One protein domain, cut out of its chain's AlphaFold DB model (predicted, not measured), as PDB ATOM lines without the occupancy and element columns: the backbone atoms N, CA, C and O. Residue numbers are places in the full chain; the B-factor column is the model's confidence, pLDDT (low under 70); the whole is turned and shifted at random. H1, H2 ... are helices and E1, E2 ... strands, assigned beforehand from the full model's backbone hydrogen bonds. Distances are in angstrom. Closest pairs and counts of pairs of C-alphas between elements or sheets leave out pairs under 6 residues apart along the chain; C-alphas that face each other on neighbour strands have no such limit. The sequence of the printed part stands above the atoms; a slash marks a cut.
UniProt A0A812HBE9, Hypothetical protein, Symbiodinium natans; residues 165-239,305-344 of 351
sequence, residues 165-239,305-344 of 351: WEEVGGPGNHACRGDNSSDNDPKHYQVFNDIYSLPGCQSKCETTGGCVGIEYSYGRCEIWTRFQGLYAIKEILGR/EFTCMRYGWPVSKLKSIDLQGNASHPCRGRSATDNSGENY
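AT A GLANCE: This is residues 165 to 239 and 305 to 344 of the 351 residues of the protein "Hypothetical protein" of Symbiodinium natans (UniProt A0A812HBE9). With little regular structure, H1 covers one face of a twisted antiparallel sheet, E1 E7 E4 E5 E3; E2 of the pair E2 and E6 packs on the other; residues 313 to 344 trail away. Of 115 printed residues, 41 are in named elements, class mixed. It is compact, radius of gyration of the C-alphas 14.3 A, spans 48 by 33 by 25 A.

IN THESE COORDINATES: Find E1, residues 165 to 167, from (-20.983, 37.875, -30.643). Then come E2, 174 to 177; E3, 189 to 193; H1, 198 to 206; E4, 213 to 217; E5, 220 to 224; E6, 232 to 235; and E7, 307 to 312, running 16.3 A to (-14.442, 38.472, -28.476).

HOW THE PARTS SIT: H1, its O i to N i+4 pairs within hydrogen-bond range, touches E5, closest C-alphas 201 and 221, 5.7 A. In the hairpin E4 and E5, N 215 and O 222 are 2.9 A apart.

THE WHOLE: Residues 240 to 304 are cut, a 10.7 A gap; pLDDT is under 70 in 238 to 239 and 313 to 344.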
ATOM      1  N   TRP A 165     -20.108  36.792 -31.056       92.69
ATOM      2  CA  TRP A 165     -20.983  37.875 -30.643       92.69
ATOM      3  C   TRP A 165     -21.896  37.406 -29.516       92.69
ATOM      4  O   TRP A 165     -22.570  36.384 -29.642       92.69
ATOM      5  N   GLU A 166     -21.939  38.162 -28.424       91.56
ATOM      6  CA  GLU A 166     -22.778  37.834 -27.273       91.56
ATOM      7  C   GLU A 166     -23.504  39.076 -26.764       91.56
ATOM      8  O   GLU A 166     -22.892  40.131 -26.592       91.56
ATOM      9  N   GLU A 167     -24.806  38.955 -26.519       91.44
ATOM     10  CA  GLU A 167     -25.605  40.031 -25.935       91.44
ATOM     11  C   GLU A 167     -25.178  40.301 -24.487       91.44
ATOM     12  O   GLU A 167     -25.056  39.387 -23.666       91.44
ATOM     13  N   VAL A 168     -24.974  41.573 -24.153       90.19
ATOM     14  CA  VAL A 168     -24.684  41.997 -22.781       90.19
ATOM     15  C   VAL A 168     -26.011  42.354 -22.119       90.19
ATOM     16  O   VAL A 168     -26.730  43.219 -22.602       90.19
ATOM     17  N   GLY A 169     -26.343  41.689 -21.009       83.94
ATOM     18  CA  GLY A 169     -27.593  41.932 -20.275       83.94
ATOM     19  C   GLY A 169     -28.796  41.099 -20.731       83.94
ATOM     20  O   GLY A 169     -29.840  41.165 -20.091       83.94
ATOM     21  N   GLY A 170     -28.623  40.255 -21.753       85.56
ATOM     22  CA  GLY A 170     -29.681  39.404 -22.297       85.56
ATOM     23  C   GLY A 170     -30.591  40.129 -23.297       85.56
ATOM     24  O   GLY A 170     -30.302  41.263 -23.689       85.56
ATOM     25  N   PRO A 171     -31.690  39.476 -23.717       81.06
ATOM     26  CA  PRO A 171     -32.595  40.035 -24.709       81.06
ATOM     27  C   PRO A 171     -33.339  41.243 -24.133       81.06
ATOM     28  O   PRO A 171     -34.033  41.128 -23.120       81.06
ATOM     29  N   GLY A 172     -33.255  42.393 -24.800       78.88
ATOM     30  CA  GLY A 172     -33.965  43.594 -24.369       78.88
ATOM     31  C   GLY A 172     -33.398  44.891 -24.937       78.88
ATOM     32  O   GLY A 172     -32.491  44.893 -25.760       78.88
ATOM     33  N   ASN A 173     -33.978  46.006 -24.488       87.69
ATOM     34  CA  ASN A 173     -33.624  47.359 -24.914       87.69
ATOM     35  C   ASN A 173     -32.557  47.943 -23.976       87.69
ATOM     36  O   ASN A 173     -32.868  48.655 -23.012       87.69
ATOM     37  N   HIS A 174     -31.300  47.597 -24.236       90.88
ATOM     38  CA  HIS A 174     -30.185  47.908 -23.353       90.88
ATOM     39  C   HIS A 174     -29.155  48.774 -24.065       90.88
ATOM     40  O   HIS A 174     -28.661  48.432 -25.136       90.88
ATOM     41  N   ALA A 175     -28.795  49.875 -23.418       94.75
ATOM     42  CA  ALA A 175     -27.641  50.658 -23.809       94.75
ATOM     43  C   ALA A 175     -26.376  50.036 -23.208       94.75
ATOM     44  O   ALA A 175     -26.367  49.658 -22.030       94.75
ATOM     45  N   CYS A 176     -25.313  49.976 -23.992       96.12
ATOM     46  CA  CYS A 176     -23.998  49.532 -23.572       96.12
ATOM     47  C   CYS A 176     -23.359  50.505 -22.593       96.12
ATOM     48  O   CYS A 176     -23.452  51.721 -22.744       96.12
ATOM     49  N   ARG A 177     -22.685  49.984 -21.573       96.19
ATOM     50  CA  ARG A 177     -21.920  50.788 -20.623       96.19
ATOM     51  C   ARG A 177     -20.602  50.094 -20.301       96.19
ATOM     52  O   ARG A 177     -20.541  48.867 -20.278       96.19
ATOM     53  N   GLY A 178     -19.557  50.873 -20.039       93.25
ATOM     54  CA  GLY A 178     -18.235  50.334 -19.710       93.25
ATOM     55  C   GLY A 178     -18.210  49.657 -18.335       93.25
ATOM     56  O   GLY A 178     -18.712  48.542 -18.174       93.25
ATOM     57  N   ASP A 179     -17.629  50.322 -17.337       89.31
ATOM     58  CA  ASP A 179     -17.456  49.743 -15.993       89.31
ATOM     59  C   ASP A 179     -18.741  49.690 -15.177       89.31
ATOM     60  O   ASP A 179     -18.926  48.803 -14.357       89.31
ATOM     61  N   ASN A 180     -19.651  50.638 -15.340       90.25
ATOM     62  CA  ASN A 180     -20.866  50.697 -14.530       90.25
ATOM     63  C   ASN A 180     -22.011  51.290 -15.343       90.25
ATOM     64  O   ASN A 180     -21.798  51.833 -16.419       90.25
ATOM     65  N   SER A 181     -23.241  51.223 -14.835       92.81
ATOM     66  CA  SER A 181     -24.439  51.671 -15.564       92.81
ATOM     67  C   SER A 181     -24.439  53.161 -15.960       92.81
ATOM     68  O   SER A 181     -25.265  53.581 -16.781       92.81
ATOM     69  N   SER A 182     -23.529  53.963 -15.397       93.69
ATOM     70  CA  SER A 182     -23.347  55.386 -15.702       93.69
ATOM     71  C   SER A 182     -22.147  55.677 -16.611       93.69
ATOM     72  O   SER A 182     -22.015  56.813 -17.055       93.69
ATOM     73  N   ASP A 183     -21.308  54.685 -16.928       94.31
ATOM     74  CA  ASP A 183     -20.160  54.845 -17.825       94.31
ATOM     75  C   ASP A 183     -20.622  54.934 -19.288       94.31
ATOM     76  O   ASP A 183     -20.883  53.919 -19.941       94.31
ATOM     77  N   ASN A 184     -20.764  56.168 -19.777       95.75
ATOM     78  CA  ASN A 184     -21.137  56.496 -21.154       95.75
ATOM     79  C   ASN A 184     -20.177  57.503 -21.819       95.75
ATOM     80  O   ASN A 184     -20.591  58.199 -22.754       95.75
ATOM     81  N   ASP A 185     -18.936  57.616 -21.327       96.69
ATOM     82  CA  ASP A 185     -17.977  58.609 -21.826       96.69
ATOM     83  C   ASP A 185     -17.752  58.411 -23.342       96.69
ATOM     84  O   ASP A 185     -17.356  57.318 -23.756       96.69
ATOM     85  N   PRO A 186     -17.971  59.440 -24.186       96.75
ATOM     86  CA  PRO A 186     -17.740  59.364 -25.629       96.75
ATOM     87  C   PRO A 186     -16.320  58.959 -26.038       96.75
ATOM     88  O   PRO A 186     -16.105  58.576 -27.180       96.75
ATOM     89  N   LYS A 187     -15.331  59.026 -25.140       96.75
ATOM     90  CA  LYS A 187     -13.973  58.513 -25.395       96.75
ATOM     91  C   LYS A 187     -13.918  56.987 -25.502       96.75
ATOM     92  O   LYS A 187     -12.937  56.454 -26.013       96.75
ATOM     93  N   HIS A 188     -14.932  56.286 -25.000       96.06
ATOM     94  CA  HIS A 188     -14.982  54.826 -24.982       96.06
ATOM     95  C   HIS A 188     -15.576  54.220 -26.258       96.06
ATOM     96  O   HIS A 188     -15.478  53.004 -26.438       96.06
ATOM     97  N   TYR A 189     -16.165  55.031 -27.146       97.62
ATOM     98  CA  TYR A 189     -16.806  54.544 -28.364       97.62
ATOM     99  C   TYR A 189     -16.745  55.532 -29.532       97.62
ATOM    100  O   TYR A 189     -16.613  56.740 -29.374       97.62
ATOM    101  N   GLN A 190     -16.889  55.000 -30.742       98.12
ATOM    102  CA  GLN A 190     -17.031  55.771 -31.975       98.12
ATOM    103  C   GLN A 190     -18.449  55.613 -32.515       98.12
ATOM    104  O   GLN A 190     -18.946  54.496 -32.628       98.12
ATOM    105  N   VAL A 191     -19.101  56.718 -32.876       98.19
ATOM    106  CA  VAL A 191     -20.469  56.697 -33.409       98.19
ATOM    107  C   VAL A 191     -20.439  56.698 -34.936       98.19
ATOM    108  O   VAL A 191     -19.869  57.598 -35.552       98.19
ATOM    109  N   PHE A 192     -21.112  55.727 -35.542       98.12
ATOM    110  CA  PHE A 192     -21.364  55.640 -36.975       98.12
ATOM    111  C   PHE A 192     -22.862  55.766 -37.236       98.12
ATOM    112  O   PHE A 192     -23.667  54.981 -36.731       98.12
ATOM    113  N   ASN A 193     -23.231  56.765 -38.030       97.56
ATOM    114  CA  ASN A 193     -24.600  56.947 -38.499       97.56
ATOM    115  C   ASN A 193     -24.828  56.144 -39.788       97.56
ATOM    116  O   ASN A 193     -23.883  55.615 -40.374       97.56
ATOM    117  N   ASP A 194     -26.086  56.055 -40.213       96.19
ATOM    118  CA  ASP A 194     -26.502  55.426 -41.476       96.19
ATOM    119  C   ASP A 194     -26.209  53.914 -41.557       96.19
ATOM    120  O   ASP A 194     -26.144  53.320 -42.633       96.19
ATOM    121  N   ILE A 195     -26.083  53.263 -40.395       96.50
ATOM    122  CA  ILE A 195     -26.036  51.804 -40.265       96.50
ATOM    123  C   ILE A 195     -27.414  51.318 -39.816       96.50
ATOM    124  O   ILE A 195     -27.818  51.503 -38.670       96.50
ATOM    125  N   TYR A 196     -28.146  50.700 -40.741       95.06
ATOM    126  CA  TYR A 196     -29.547  50.295 -40.558       95.06
ATOM    127  C   TYR A 196     -29.728  48.798 -40.279       95.06
ATOM    128  O   TYR A 196     -30.833  48.274 -40.419       95.06
ATOM    129  N   SER A 197     -28.650  48.084 -39.947       94.44
ATOM    130  CA  SER A 197     -28.718  46.665 -39.605       94.44
ATOM    131  C   SER A 197     -27.697  46.286 -38.534       94.44
ATOM    132  O   SER A 197     -26.557  46.760 -38.542       94.44
ATOM    133  N   LEU A 198     -28.099  45.378 -37.638       94.38
ATOM    134  CA  LEU A 198     -27.219  44.823 -36.610       94.38
ATOM    135  C   LEU A 198     -25.965  44.156 -37.220       94.38
ATOM    136  O   LEU A 198     -24.866  44.504 -36.789       94.38
ATOM    137  N   PRO A 199     -26.064  43.310 -38.274       96.06
ATOM    138  CA  PRO A 199     -24.877  42.760 -38.939       96.06
ATOM    139  C   PRO A 199     -23.955  43.826 -39.546       96.06
ATOM    140  O   PRO A 199     -22.739  43.650 -39.570       96.06
ATOM    141  N   GLY A 200     -24.506  44.954 -40.011       96.75
ATOM    142  CA  GLY A 200     -23.704  46.079 -40.498       96.75
ATOM    143  C   GLY A 200     -22.864  46.716 -39.387       96.75
ATOM    144  O   GLY A 200     -21.699  47.044 -39.602       96.75
ATOM    145  N   CYS A 201     -23.429  46.828 -38.183       98.00
ATOM    146  CA  CYS A 201     -22.720  47.333 -37.008       98.00
ATOM    147  C   CYS A 201     -21.651  46.337 -36.514       98.00
ATOM    148  O   CYS A 201     -20.525  46.738 -36.216       98.00
ATOM    149  N   GLN A 202     -21.954  45.034 -36.534       96.75
ATOM    150  CA  GLN A 202     -20.993  43.966 -36.226       96.75
ATOM    151  C   GLN A 202     -19.789  43.992 -37.177       96.75
ATOM    152  O   GLN A 202     -18.651  44.114 -36.729       96.75
ATOM    153  N   SER A 203     -20.025  44.001 -38.492       96.75
ATOM    154  CA  SER A 203     -18.946  44.075 -39.490       96.75
ATOM    155  C   SER A 203     -18.092  45.345 -39.339       96.75
ATOM    156  O   SER A 203     -16.871  45.331 -39.536       96.75
ATOM    157  N   LYS A 204     -18.709  46.458 -38.918       98.00
ATOM    158  CA  LYS A 204     -17.980  47.695 -38.631       98.00
ATOM    159  C   LYS A 204     -17.053  47.557 -37.421       98.00
ATOM    160  O   LYS A 204     -15.928  48.052 -37.475       98.00
ATOM    161  N   CYS A 205     -17.482  46.872 -36.363       97.62
ATOM    162  CA  CYS A 205     -16.626  46.544 -35.221       97.62
ATOM    163  C   CYS A 205     -15.448  45.650 -35.622       97.62
ATOM    164  O   CYS A 205     -14.311  45.965 -35.289       97.62
ATOM    165  N   GLU A 206     -15.700  44.591 -36.395       95.81
ATOM    166  CA  GLU A 206     -14.682  43.614 -36.821       95.81
ATOM    167  C   GLU A 206     -13.535  44.253 -37.617       95.81
ATOM    168  O   GLU A 206     -12.397  43.791 -37.570       95.81
ATOM    169  N   THR A 207     -13.831  45.348 -38.320       96.38
ATOM    170  CA  THR A 207     -12.860  46.135 -39.093       96.38
ATOM    171  C   THR A 207     -12.287  47.335 -38.330       96.38
ATOM    172  O   THR A 207     -11.381  48.002 -38.831       96.38
ATOM    173  N   THR A 208     -12.777  47.620 -37.120       96.31
ATOM    174  CA  THR A 208     -12.301  48.724 -36.275       96.31
ATOM    175  C   THR A 208     -11.295  48.203 -35.251       96.31
ATOM    176  O   THR A 208     -11.624  47.402 -34.376       96.31
ATOM    177  N   GLY A 209     -10.054  48.685 -35.332       94.88
ATOM    178  CA  GLY A 209      -9.003  48.321 -34.381       94.88
ATOM    179  C   GLY A 209      -9.406  48.615 -32.932       94.88
ATOM    180  O   GLY A 209      -9.885  49.704 -32.623       94.88
ATOM    181  N   GLY A 210      -9.211  47.635 -32.048       93.38
ATOM    182  CA  GLY A 210      -9.530  47.755 -30.623       93.38
ATOM    183  C   GLY A 210     -11.015  47.628 -30.278       93.38
ATOM    184  O   GLY A 210     -11.370  47.885 -29.132       93.38
ATOM    185  N   CYS A 211     -11.883  47.242 -31.220       96.25
ATOM    186  CA  CYS A 211     -13.290  47.025 -30.905       96.25
ATOM    187  C   CYS A 211     -13.489  45.870 -29.906       96.25
ATOM    188  O   CYS A 211     -12.981  44.766 -30.105       96.25
ATOM    189  N   VAL A 212     -14.281  46.129 -28.865       95.31
ATOM    190  CA  VAL A 212     -14.670  45.161 -27.824       95.31
ATOM    191  C   VAL A 212     -16.177  44.874 -27.805       95.31
ATOM    192  O   VAL A 212     -16.633  43.982 -27.090       95.31
ATOM    193  N   GLY A 213     -16.971  45.617 -28.580       96.31
ATOM    194  CA  GLY A 213     -18.419  45.445 -28.669       96.31
ATOM    195  C   GLY A 213     -19.126  46.592 -29.387       96.31
ATOM    196  O   GLY A 213     -18.491  47.535 -29.861       96.31
ATOM    197  N   ILE A 214     -20.451  46.496 -29.468       97.50
ATOM    198  CA  ILE A 214     -21.318  47.445 -30.168       97.50
ATOM    199  C   ILE A 214     -22.568  47.786 -29.362       97.50
ATOM    200  O   ILE A 214     -23.157  46.908 -28.731       97.50
ATOM    201  N   GLU A 215     -23.014  49.038 -29.469       97.12
ATOM    202  CA  GLU A 215     -24.393  49.450 -29.189       97.12
ATOM    203  C   GLU A 215     -25.074  49.759 -30.526       97.12
ATOM    204  O   GLU A 215     -24.700  50.704 -31.221       97.12
ATOM    205  N   TYR A 216     -26.060  48.958 -30.913       95.88
ATOM    206  CA  TYR A 216     -26.788  49.142 -32.163       95.88
ATOM    207  C   TYR A 216     -28.193  49.681 -31.908       95.88
ATOM    208  O   TYR A 216     -28.914  49.180 -31.054       95.88
ATOM    209  N   SER A 217     -28.594  50.665 -32.706       94.31
ATOM    210  CA  SER A 217     -29.975  51.113 -32.874       94.31
ATOM    211  C   SER A 217     -30.203  51.441 -34.354       94.31
ATOM    212  O   SER A 217     -29.251  51.681 -35.099       94.31
ATOM    213  N   TYR A 218     -31.451  51.448 -34.822       93.38
ATOM    214  CA  TYR A 218     -31.723  51.685 -36.242       93.38
ATOM    215  C   TYR A 218     -31.170  53.043 -36.717       93.38
ATOM    216  O   TYR A 218     -31.640  54.099 -36.290       93.38
ATOM    217  N   GLY A 219     -30.178  53.011 -37.612       95.00
ATOM    218  CA  GLY A 219     -29.516  54.196 -38.166       95.00
ATOM    219  C   GLY A 219     -28.342  54.730 -37.339       95.00
ATOM    220  O   GLY A 219     -27.738  55.725 -37.744       95.00
ATOM    221  N   ARG A 220     -27.995  54.097 -36.211       96.81
ATOM    222  CA  ARG A 220     -26.896  54.526 -35.337       96.81
ATOM    223  C   ARG A 220     -26.213  53.338 -34.660       96.81
ATOM    224  O   ARG A 220     -26.841  52.564 -33.945       96.81
ATOM    225  N   CYS A 221     -24.903  53.261 -34.830       97.94
ATOM    226  CA  CYS A 221     -24.041  52.207 -34.315       97.94
ATOM    227  C   CYS A 221     -22.902  52.833 -33.499       97.94
ATOM    228  O   CYS A 221     -22.124  53.619 -34.037       97.94
ATOM    229  N   GLU A 222     -22.794  52.507 -32.215       98.00
ATOM    230  CA  GLU A 222     -21.623  52.844 -31.404       98.00
ATOM    231  C   GLU A 222     -20.667  51.655 -31.367       98.00
ATOM    232  O   GLU A 222     -21.043  50.561 -30.952       98.00
ATOM    233  N   ILE A 223     -19.423  51.872 -31.774       98.12
ATOM    234  CA  ILE A 223     -18.347  50.885 -31.707       98.12
ATOM    235  C   ILE A 223     -17.528  51.165 -30.460       98.12
ATOM    236  O   ILE A 223     -16.829  52.176 -30.397       98.12
ATOM    237  N   TRP A 224     -17.605  50.281 -29.476       97.44
ATOM    238  CA  TRP A 224     -16.896  50.432 -28.212       97.44
ATOM    239  C   TRP A 224     -15.455  49.952 -28.360       97.44
ATOM    240  O   TRP A 224     -15.216  48.822 -28.783       97.44
ATOM    241  N   THR A 225     -14.492  50.800 -27.997       96.31
ATOM    242  CA  THR A 225     -13.043  50.545 -28.129       96.31
ATOM    243  C   THR A 225     -12.299  50.617 -26.798       96.31
ATOM    244  O   THR A 225     -11.087  50.816 -26.735       96.31
ATOM    245  N   ARG A 226     -13.042  50.507 -25.700       91.94
ATOM    246  CA  ARG A 226     -12.509  50.537 -24.345       91.94
ATOM    247  C   ARG A 226     -11.731  49.256 -24.052       91.94
ATOM    248  O   ARG A 226     -12.305  48.176 -24.099       91.94
ATOM    249  N   PHE A 227     -10.450  49.366 -23.704       87.19
ATOM    250  CA  PHE A 227      -9.585  48.196 -23.501       87.19
ATOM    251  C   PHE A 227     -10.013  47.318 -22.324       87.19
ATOM    252  O   PHE A 227      -9.845  46.102 -22.377       87.19
ATOM    253  N   GLN A 228     -10.598  47.914 -21.281       85.12
ATOM    254  CA  GLN A 228     -11.177  47.150 -20.185       85.12
ATOM    255  C   GLN A 228     -12.463  46.442 -20.609       85.12
ATOM    256  O   GLN A 228     -12.947  45.649 -19.839       85.12
ATOM    257  N   GLY A 229     -13.042  46.684 -21.787       87.38
ATOM    258  CA  GLY A 229     -14.226  45.968 -22.252       87.38
ATOM    259  C   GLY A 229     -15.568  46.615 -21.897       87.38
ATOM    260  O   GLY A 229     -15.659  47.760 -21.440       87.38
ATOM    261  N   LEU A 230     -16.620  45.839 -22.171       89.06
ATOM    262  CA  LEU A 230     -18.036  46.193 -22.083       89.06
ATOM    263  C   LEU A 230     -18.726  45.272 -21.067       89.06
ATOM    264  O   LEU A 230     -18.930  44.084 -21.343       89.06
ATOM    265  N   TYR A 231     -19.054  45.790 -19.882       85.81
ATOM    266  CA  TYR A 231     -19.496  44.943 -18.765       85.81
ATOM    267  C   TYR A 231     -20.825  45.331 -18.150       85.81
ATOM    268  O   TYR A 231     -21.467  44.471 -17.532       85.81
ATOM    269  N   ALA A 232     -21.237  46.580 -18.316       91.19
ATOM    270  CA  ALA A 232     -22.479  47.082 -17.779       91.19
ATOM    271  C   ALA A 232     -23.478  47.371 -18.898       91.19
ATOM    272  O   ALA A 232     -23.146  47.576 -20.064       91.19
ATOM    273  N   ILE A 233     -24.740  47.407 -18.504       93.81
ATOM    274  CA  ILE A 233     -25.818  47.920 -19.330       93.81
ATOM    275  C   ILE A 233     -26.579  48.980 -18.556       93.81
ATOM    276  O   ILE A 233     -26.578  49.010 -17.321       93.81
ATOM    277  N   LYS A 234     -27.270  49.836 -19.295       94.19
ATOM    278  CA  LYS A 234     -28.363  50.631 -18.760       94.19
ATOM    279  C   LYS A 234     -29.625  50.223 -19.489       94.19
ATOM    280  O   LYS A 234     -29.716  50.397 -20.703       94.19
ATOM    281  N   GLU A 235     -30.594  49.693 -18.751       90.75
ATOM    282  CA  GLU A 235     -31.932  49.494 -19.293       90.75
ATOM    283  C   GLU A 235     -32.458  50.837 -19.782       90.75
ATOM    284  O   GLU A 235     -32.604  51.798 -19.016       90.75
ATOM    285  N   ILE A 236     -32.714  50.922 -21.081       88.25
ATOM    286  CA  ILE A 236     -33.497  52.019 -21.606       88.25
ATOM    287  C   ILE A 236     -34.920  51.574 -21.364       88.25
ATOM    288  O   ILE A 236     -35.431  50.718 -22.089       88.25
ATOM    289  N   LEU A 237     -35.534  52.138 -20.318       81.94
ATOM    290  CA  LEU A 237     -36.964  52.014 -20.078       81.94
ATOM    291  C   LEU A 237     -37.654  52.400 -21.380       81.94
ATOM    292  O   LEU A 237     -37.759  53.579 -21.731       81.94
ATOM    293  N   GLY A 238     -38.021  51.370 -22.141       62.91
ATOM    294  CA  GLY A 238     -38.718  51.543 -23.389       62.91
ATOM    295  C   GLY A 238     -39.948  52.364 -23.069       62.91
ATOM    296  O   GLY A 238     -40.577  52.190 -22.020       62.91
ATOM    297  N   ARG A 239     -40.309  53.262 -23.983       55.91
ATOM    298  CA  ARG A 239     -41.682  53.752 -24.029       55.91
ATOM    299  C   ARG A 239     -42.570  52.503 -23.870       55.91
ATOM    300  O   ARG A 239     -42.334  51.566 -24.636       55.91
ATOM    301  N   GLU A 305     -34.804  49.358 -30.929       85.44
ATOM    302  CA  GLU A 305     -34.325  48.556 -29.822       85.44
ATOM    303  C   GLU A 305     -32.817  48.717 -29.818       85.44
ATOM    304  O   GLU A 305     -32.142  48.479 -30.819       85.44
ATOM    305  N   PHE A 306     -32.310  49.212 -28.700       90.12
ATOM    306  CA  PHE A 306     -30.891  49.260 -28.441       90.12
ATOM    307  C   PHE A 306     -30.432  47.839 -28.141       90.12
ATOM    308  O   PHE A 306     -30.895  47.220 -27.180       90.12
ATOM    309  N   THR A 307     -29.538  47.326 -28.975       93.50
ATOM    310  CA  THR A 307     -28.891  46.032 -28.784       93.50
ATOM    311  C   THR A 307     -27.458  46.273 -28.341       93.50
ATOM    312  O   THR A 307     -26.669  46.852 -29.088       93.50
ATOM    313  N   CYS A 308     -27.114  45.805 -27.143       95.50
ATOM    314  CA  CYS A 308     -25.741  45.824 -26.661       95.50
ATOM    315  C   CYS A 308     -25.095  44.448 -26.839       95.50
ATOM    316  O   CYS A 308     -25.577  43.460 -26.281       95.50
ATOM    317  N   MET A 309     -23.994  44.375 -27.586       94.69
ATOM    318  CA  MET A 309     -23.253  43.129 -27.791       94.69
ATOM    319  C   MET A 309     -21.767  43.318 -27.526       94.69
ATOM    320  O   MET A 309     -21.189  44.342 -27.878       94.69
ATOM    321  N   ARG A 310     -21.122  42.299 -26.965       93.75
ATOM    322  CA  ARG A 310     -19.661  42.219 -26.891       93.75
ATOM    323  C   ARG A 310     -19.099  41.397 -28.044       93.75
ATOM    324  O   ARG A 310     -19.749  40.467 -28.526       93.75
ATOM    325  N   TYR A 311     -17.874  41.729 -28.429       92.44
ATOM    326  CA  TYR A 311     -17.106  41.040 -29.456       92.44
ATOM    327  C   TYR A 311     -15.843  40.442 -28.839       92.44
ATOM    328  O   TYR A 311     -15.047  41.162 -28.236       92.44
ATOM    329  N   GLY A 312     -15.651  39.128 -28.969       87.06
ATOM    330  CA  GLY A 312     -14.442  38.472 -28.476       87.06
ATOM    331  C   GLY A 312     -14.669  37.046 -27.993       87.06
ATOM    332  O   GLY A 312     -15.538  36.330 -28.488       87.06
ATOM    333  N   TRP A 313     -13.847  36.624 -27.034       67.38
ATOM    334  CA  TRP A 313     -13.920  35.281 -26.471       67.38
ATOM    335  C   TRP A 313     -15.232  35.093 -25.697       67.38
ATOM    336  O   TRP A 313     -15.559  35.928 -24.848       67.38
ATOM    337  N   PRO A 314     -15.976  34.001 -25.944       63.78
ATOM    338  CA  PRO A 314     -17.222  33.740 -25.236       63.78
ATOM    339  C   PRO A 314     -16.942  33.607 -23.737       63.78
ATOM    340  O   PRO A 314     -16.082  32.821 -23.331       63.78
ATOM    341  N   VAL A 315     -17.681  34.331 -22.890       61.78
ATOM    342  CA  VAL A 315     -17.407  34.300 -21.437       61.78
ATOM    343  C   VAL A 315     -17.728  32.965 -20.796       61.78
ATOM    344  O   VAL A 315     -17.214  32.672 -19.727       61.78
ATOM    345  N   SER A 316     -18.527  32.125 -21.457       57.81
ATOM    346  CA  SER A 316     -18.731  30.736 -21.042       57.81
ATOM    347  C   SER A 316     -17.418  29.946 -20.994       57.81
ATOM    348  O   SER A 316     -17.339  28.934 -20.299       57.81
ATOM    349  N   LYS A 317     -16.379  30.416 -21.698       51.97
ATOM    350  CA  LYS A 317     -15.017  29.876 -21.651       51.97
ATOM    351  C   LYS A 317     -14.083  30.647 -20.715       51.97
ATOM    352  O   LYS A 317     -13.020  30.124 -20.386       51.97
ATOM    353  N   LEU A 318     -14.460  31.844 -20.262       47.31
ATOM    354  CA  LEU A 318     -13.689  32.606 -19.281       47.31
ATOM    355  C   LEU A 318     -14.034  32.096 -17.878       47.31
ATOM    356  O   LEU A 318     -15.047  32.465 -17.285       47.31
ATOM    357  N   LYS A 319     -13.187  31.211 -17.345       40.25
ATOM    358  CA  LYS A 319     -13.250  30.825 -15.931       40.25
ATOM    359  C   LYS A 319     -12.777  32.000 -15.085       40.25
ATOM    360  O   LYS A 319     -11.723  32.565 -15.349       40.25
ATOM    361  N   SER A 320     -13.544  32.352 -14.064       42.16
ATOM    362  CA  SER A 320     -13.121  33.365 -13.107       42.16
ATOM    363  C   SER A 320     -11.997  32.871 -12.218       42.16
ATOM    364  O   SER A 320     -12.064  31.743 -11.726       42.16
ATOM    365  N   ILE A 321     -11.046  33.745 -11.926       38.19
ATOM    366  CA  ILE A 321     -10.060  33.549 -10.871       38.19
ATOM    367  C   ILE A 321     -10.476  34.491  -9.741       38.19
ATOM    368  O   ILE A 321     -10.434  35.703  -9.922       38.19
ATOM    369  N   ASP A 322     -10.942  33.960  -8.610       41.12
ATOM    370  CA  ASP A 322     -10.926  34.747  -7.374       41.12
ATOM    371  C   ASP A 322      -9.514  34.673  -6.751       41.12
ATOM    372  O   ASP A 322      -8.697  33.822  -7.116       41.12
ATOM    373  N   LEU A 323      -9.221  35.546  -5.784       44.94
ATOM    374  CA  LEU A 323      -7.945  35.576  -5.049       44.94
ATOM    375  C   LEU A 323      -7.676  34.304  -4.204       44.94
ATOM    376  O   LEU A 323      -6.675  34.245  -3.491       44.94
ATOM    377  N   GLN A 324      -8.559  33.297  -4.243       45.53
ATOM    378  CA  GLN A 324      -8.450  32.014  -3.540       45.53
ATOM    379  C   GLN A 324      -8.602  30.775  -4.458       45.53
ATOM    380  O   GLN A 324      -8.600  29.650  -3.958       45.53
ATOM    381  N   GLY A 325      -8.694  30.939  -5.783       41.72
ATOM    382  CA  GLY A 325      -8.858  29.853  -6.756       41.72
ATOM    383  C   GLY A 325     -10.261  29.224  -6.890       41.72
ATOM    384  O   GLY A 325     -10.368  28.166  -7.513       41.72
ATOM    385  N   ASN A 326     -11.339  29.820  -6.370       36.84
ATOM    386  CA  ASN A 326     -12.700  29.279  -6.479       36.84
ATOM    387  C   ASN A 326     -13.520  29.978  -7.582       36.84
ATOM    388  O   ASN A 326     -13.804  31.172  -7.562       36.84
ATOM    389  N   ALA A 327     -13.906  29.200  -8.593       38.72
ATOM    390  CA  ALA A 327     -14.520  29.701  -9.816       38.72
ATOM    391  C   ALA A 327     -16.042  29.873  -9.678       38.72
ATOM    392  O   ALA A 327     -16.761  28.880  -9.559       38.72
ATOM    393  N   SER A 328     -16.559  31.104  -9.752       33.94
ATOM    394  CA  SER A 328     -18.003  31.346  -9.934       33.94
ATOM    395  C   SER A 328     -18.401  32.653 -10.647       33.94
ATOM    396  O   SER A 328     -19.570  32.759 -11.013       33.94
ATOM    397  N   HIS A 329     -17.517  33.628 -10.917       38.06
ATOM    398  CA  HIS A 329     -17.953  34.936 -11.456       38.06
ATOM    399  C   HIS A 329     -16.935  35.604 -12.394       38.06
ATOM    400  O   HIS A 329     -15.860  35.947 -11.923       38.06
ATOM    401  N   PRO A 330     -17.227  35.841 -13.690       43.38
ATOM    402  CA  PRO A 330     -16.261  36.424 -14.635       43.38
ATOM    403  C   PRO A 330     -15.707  37.742 -14.088       43.38
ATOM    404  O   PRO A 330     -16.484  38.677 -14.072       43.38
ATOM    405  N   CYS A 331     -14.448  37.786 -13.620       46.25
ATOM    406  CA  CYS A 331     -13.787  38.880 -12.869       46.25
ATOM    407  C   CYS A 331     -14.733  39.995 -12.386       46.25
ATOM    408  O   CYS A 331     -14.606  41.158 -12.752       46.25
ATOM    409  N   ARG A 332     -15.748  39.588 -11.631       51.88
ATOM    410  CA  ARG A 332     -16.832  40.402 -11.092       51.88
ATOM    411  C   ARG A 332     -16.910  40.000  -9.638       51.88
ATOM    412  O   ARG A 332     -16.724  38.821  -9.319       51.88
ATOM    413  N   GLY A 333     -17.192  40.955  -8.770       44.06
ATOM    414  CA  GLY A 333     -17.492  40.631  -7.389       44.06
ATOM    415  C   GLY A 333     -18.816  39.869  -7.279       44.06
ATOM    416  O   GLY A 333     -19.347  39.306  -8.237       44.06
ATOM    417  N   ARG A 334     -19.401  39.828  -6.085       43.50
ATOM    418  CA  ARG A 334     -20.535  38.927  -5.783       43.50
ATOM    419  C   ARG A 334     -21.856  39.284  -6.488       43.50
ATOM    420  O   ARG A 334     -22.842  38.570  -6.316       43.50
ATOM    421  N   SER A 335     -21.904  40.377  -7.249       44.00
ATOM    422  CA  SER A 335     -23.094  40.862  -7.958       44.00
ATOM    423  C   SER A 335     -22.811  41.077  -9.443       44.00
ATOM    424  O   SER A 335     -21.717  41.473  -9.831       44.00
ATOM    425  N   ALA A 336     -23.838  40.919 -10.287       43.97
ATOM    426  CA  ALA A 336     -23.774  41.231 -11.717       43.97
ATOM    427  C   ALA A 336     -23.446  42.709 -12.022       43.97
ATOM    428  O   ALA A 336     -23.100  43.025 -13.159       43.97
ATOM    429  N   THR A 337     -23.550  43.590 -11.021       48.03
ATOM    430  CA  THR A 337     -23.199  45.019 -11.074       48.03
ATOM    431  C   THR A 337     -21.878  45.360 -10.380       48.03
ATOM    432  O   THR A 337     -21.483  46.525 -10.378       48.03
ATOM    433  N   ASP A 338     -21.210  44.383  -9.763       52.91
ATOM    434  CA  ASP A 338     -19.978  44.600  -9.007       52.91
ATOM    435  C   ASP A 338     -18.757  44.478  -9.922       52.91
ATOM    436  O   ASP A 338     -18.077  43.454  -9.978       52.91
ATOM    437  N   ASN A 339     -18.518  45.563 -10.653       54.06
ATOM    438  CA  ASN A 339     -17.314  45.787 -11.448       54.06
ATOM    439  C   ASN A 339     -16.351  46.723 -10.693       54.06
ATOM    440  O   ASN A 339     -15.666  47.541 -11.307       54.06
ATOM    441  N   SER A 340     -16.360  46.693  -9.354       55.44
ATOM    442  CA  SER A 340     -15.441  47.520  -8.575       55.44
ATOM    443  C   SER A 340     -13.996  47.174  -8.928       55.44
ATOM    444  O   SER A 340     -13.652  46.011  -9.145       55.44
ATOM    445  N   GLY A 341     -13.157  48.210  -8.990       47.28
ATOM    446  CA  GLY A 341     -11.748  48.092  -9.343       47.28
ATOM    447  C   GLY A 341     -10.975  47.094  -8.481       47.28
ATOM    448  O   GLY A 341      -9.983  46.582  -8.956       47.28
ATOM    449  N   GLU A 342     -11.454  46.763  -7.280       50.38
ATOM    450  CA  GLU A 342     -10.870  45.774  -6.360       50.38
ATOM    451  C   GLU A 342     -10.968  44.318  -6.861       50.38
ATOM    452  O   GLU A 342     -10.181  43.471  -6.445       50.38
ATOM    453  N   ASN A 343     -11.913  44.015  -7.761       46.69
ATOM    454  CA  ASN A 343     -12.056  42.691  -8.388       46.69
ATOM    455  C   ASN A 343     -11.174  42.518  -9.634       46.69
ATOM    456  O   ASN A 343     -11.076  41.426 -10.198       46.69
ATOM    457  N   TYR A 344     -10.547  43.607 -10.065       50.59
ATOM    458  CA  TYR A 344      -9.518  43.627 -11.083       50.59
ATOM    459  C   TYR A 344      -8.208  43.866 -10.335       50.59
ATOM    460  O   TYR A 344      -8.162  44.687  -9.429       50.59
TER     461      TYR A 344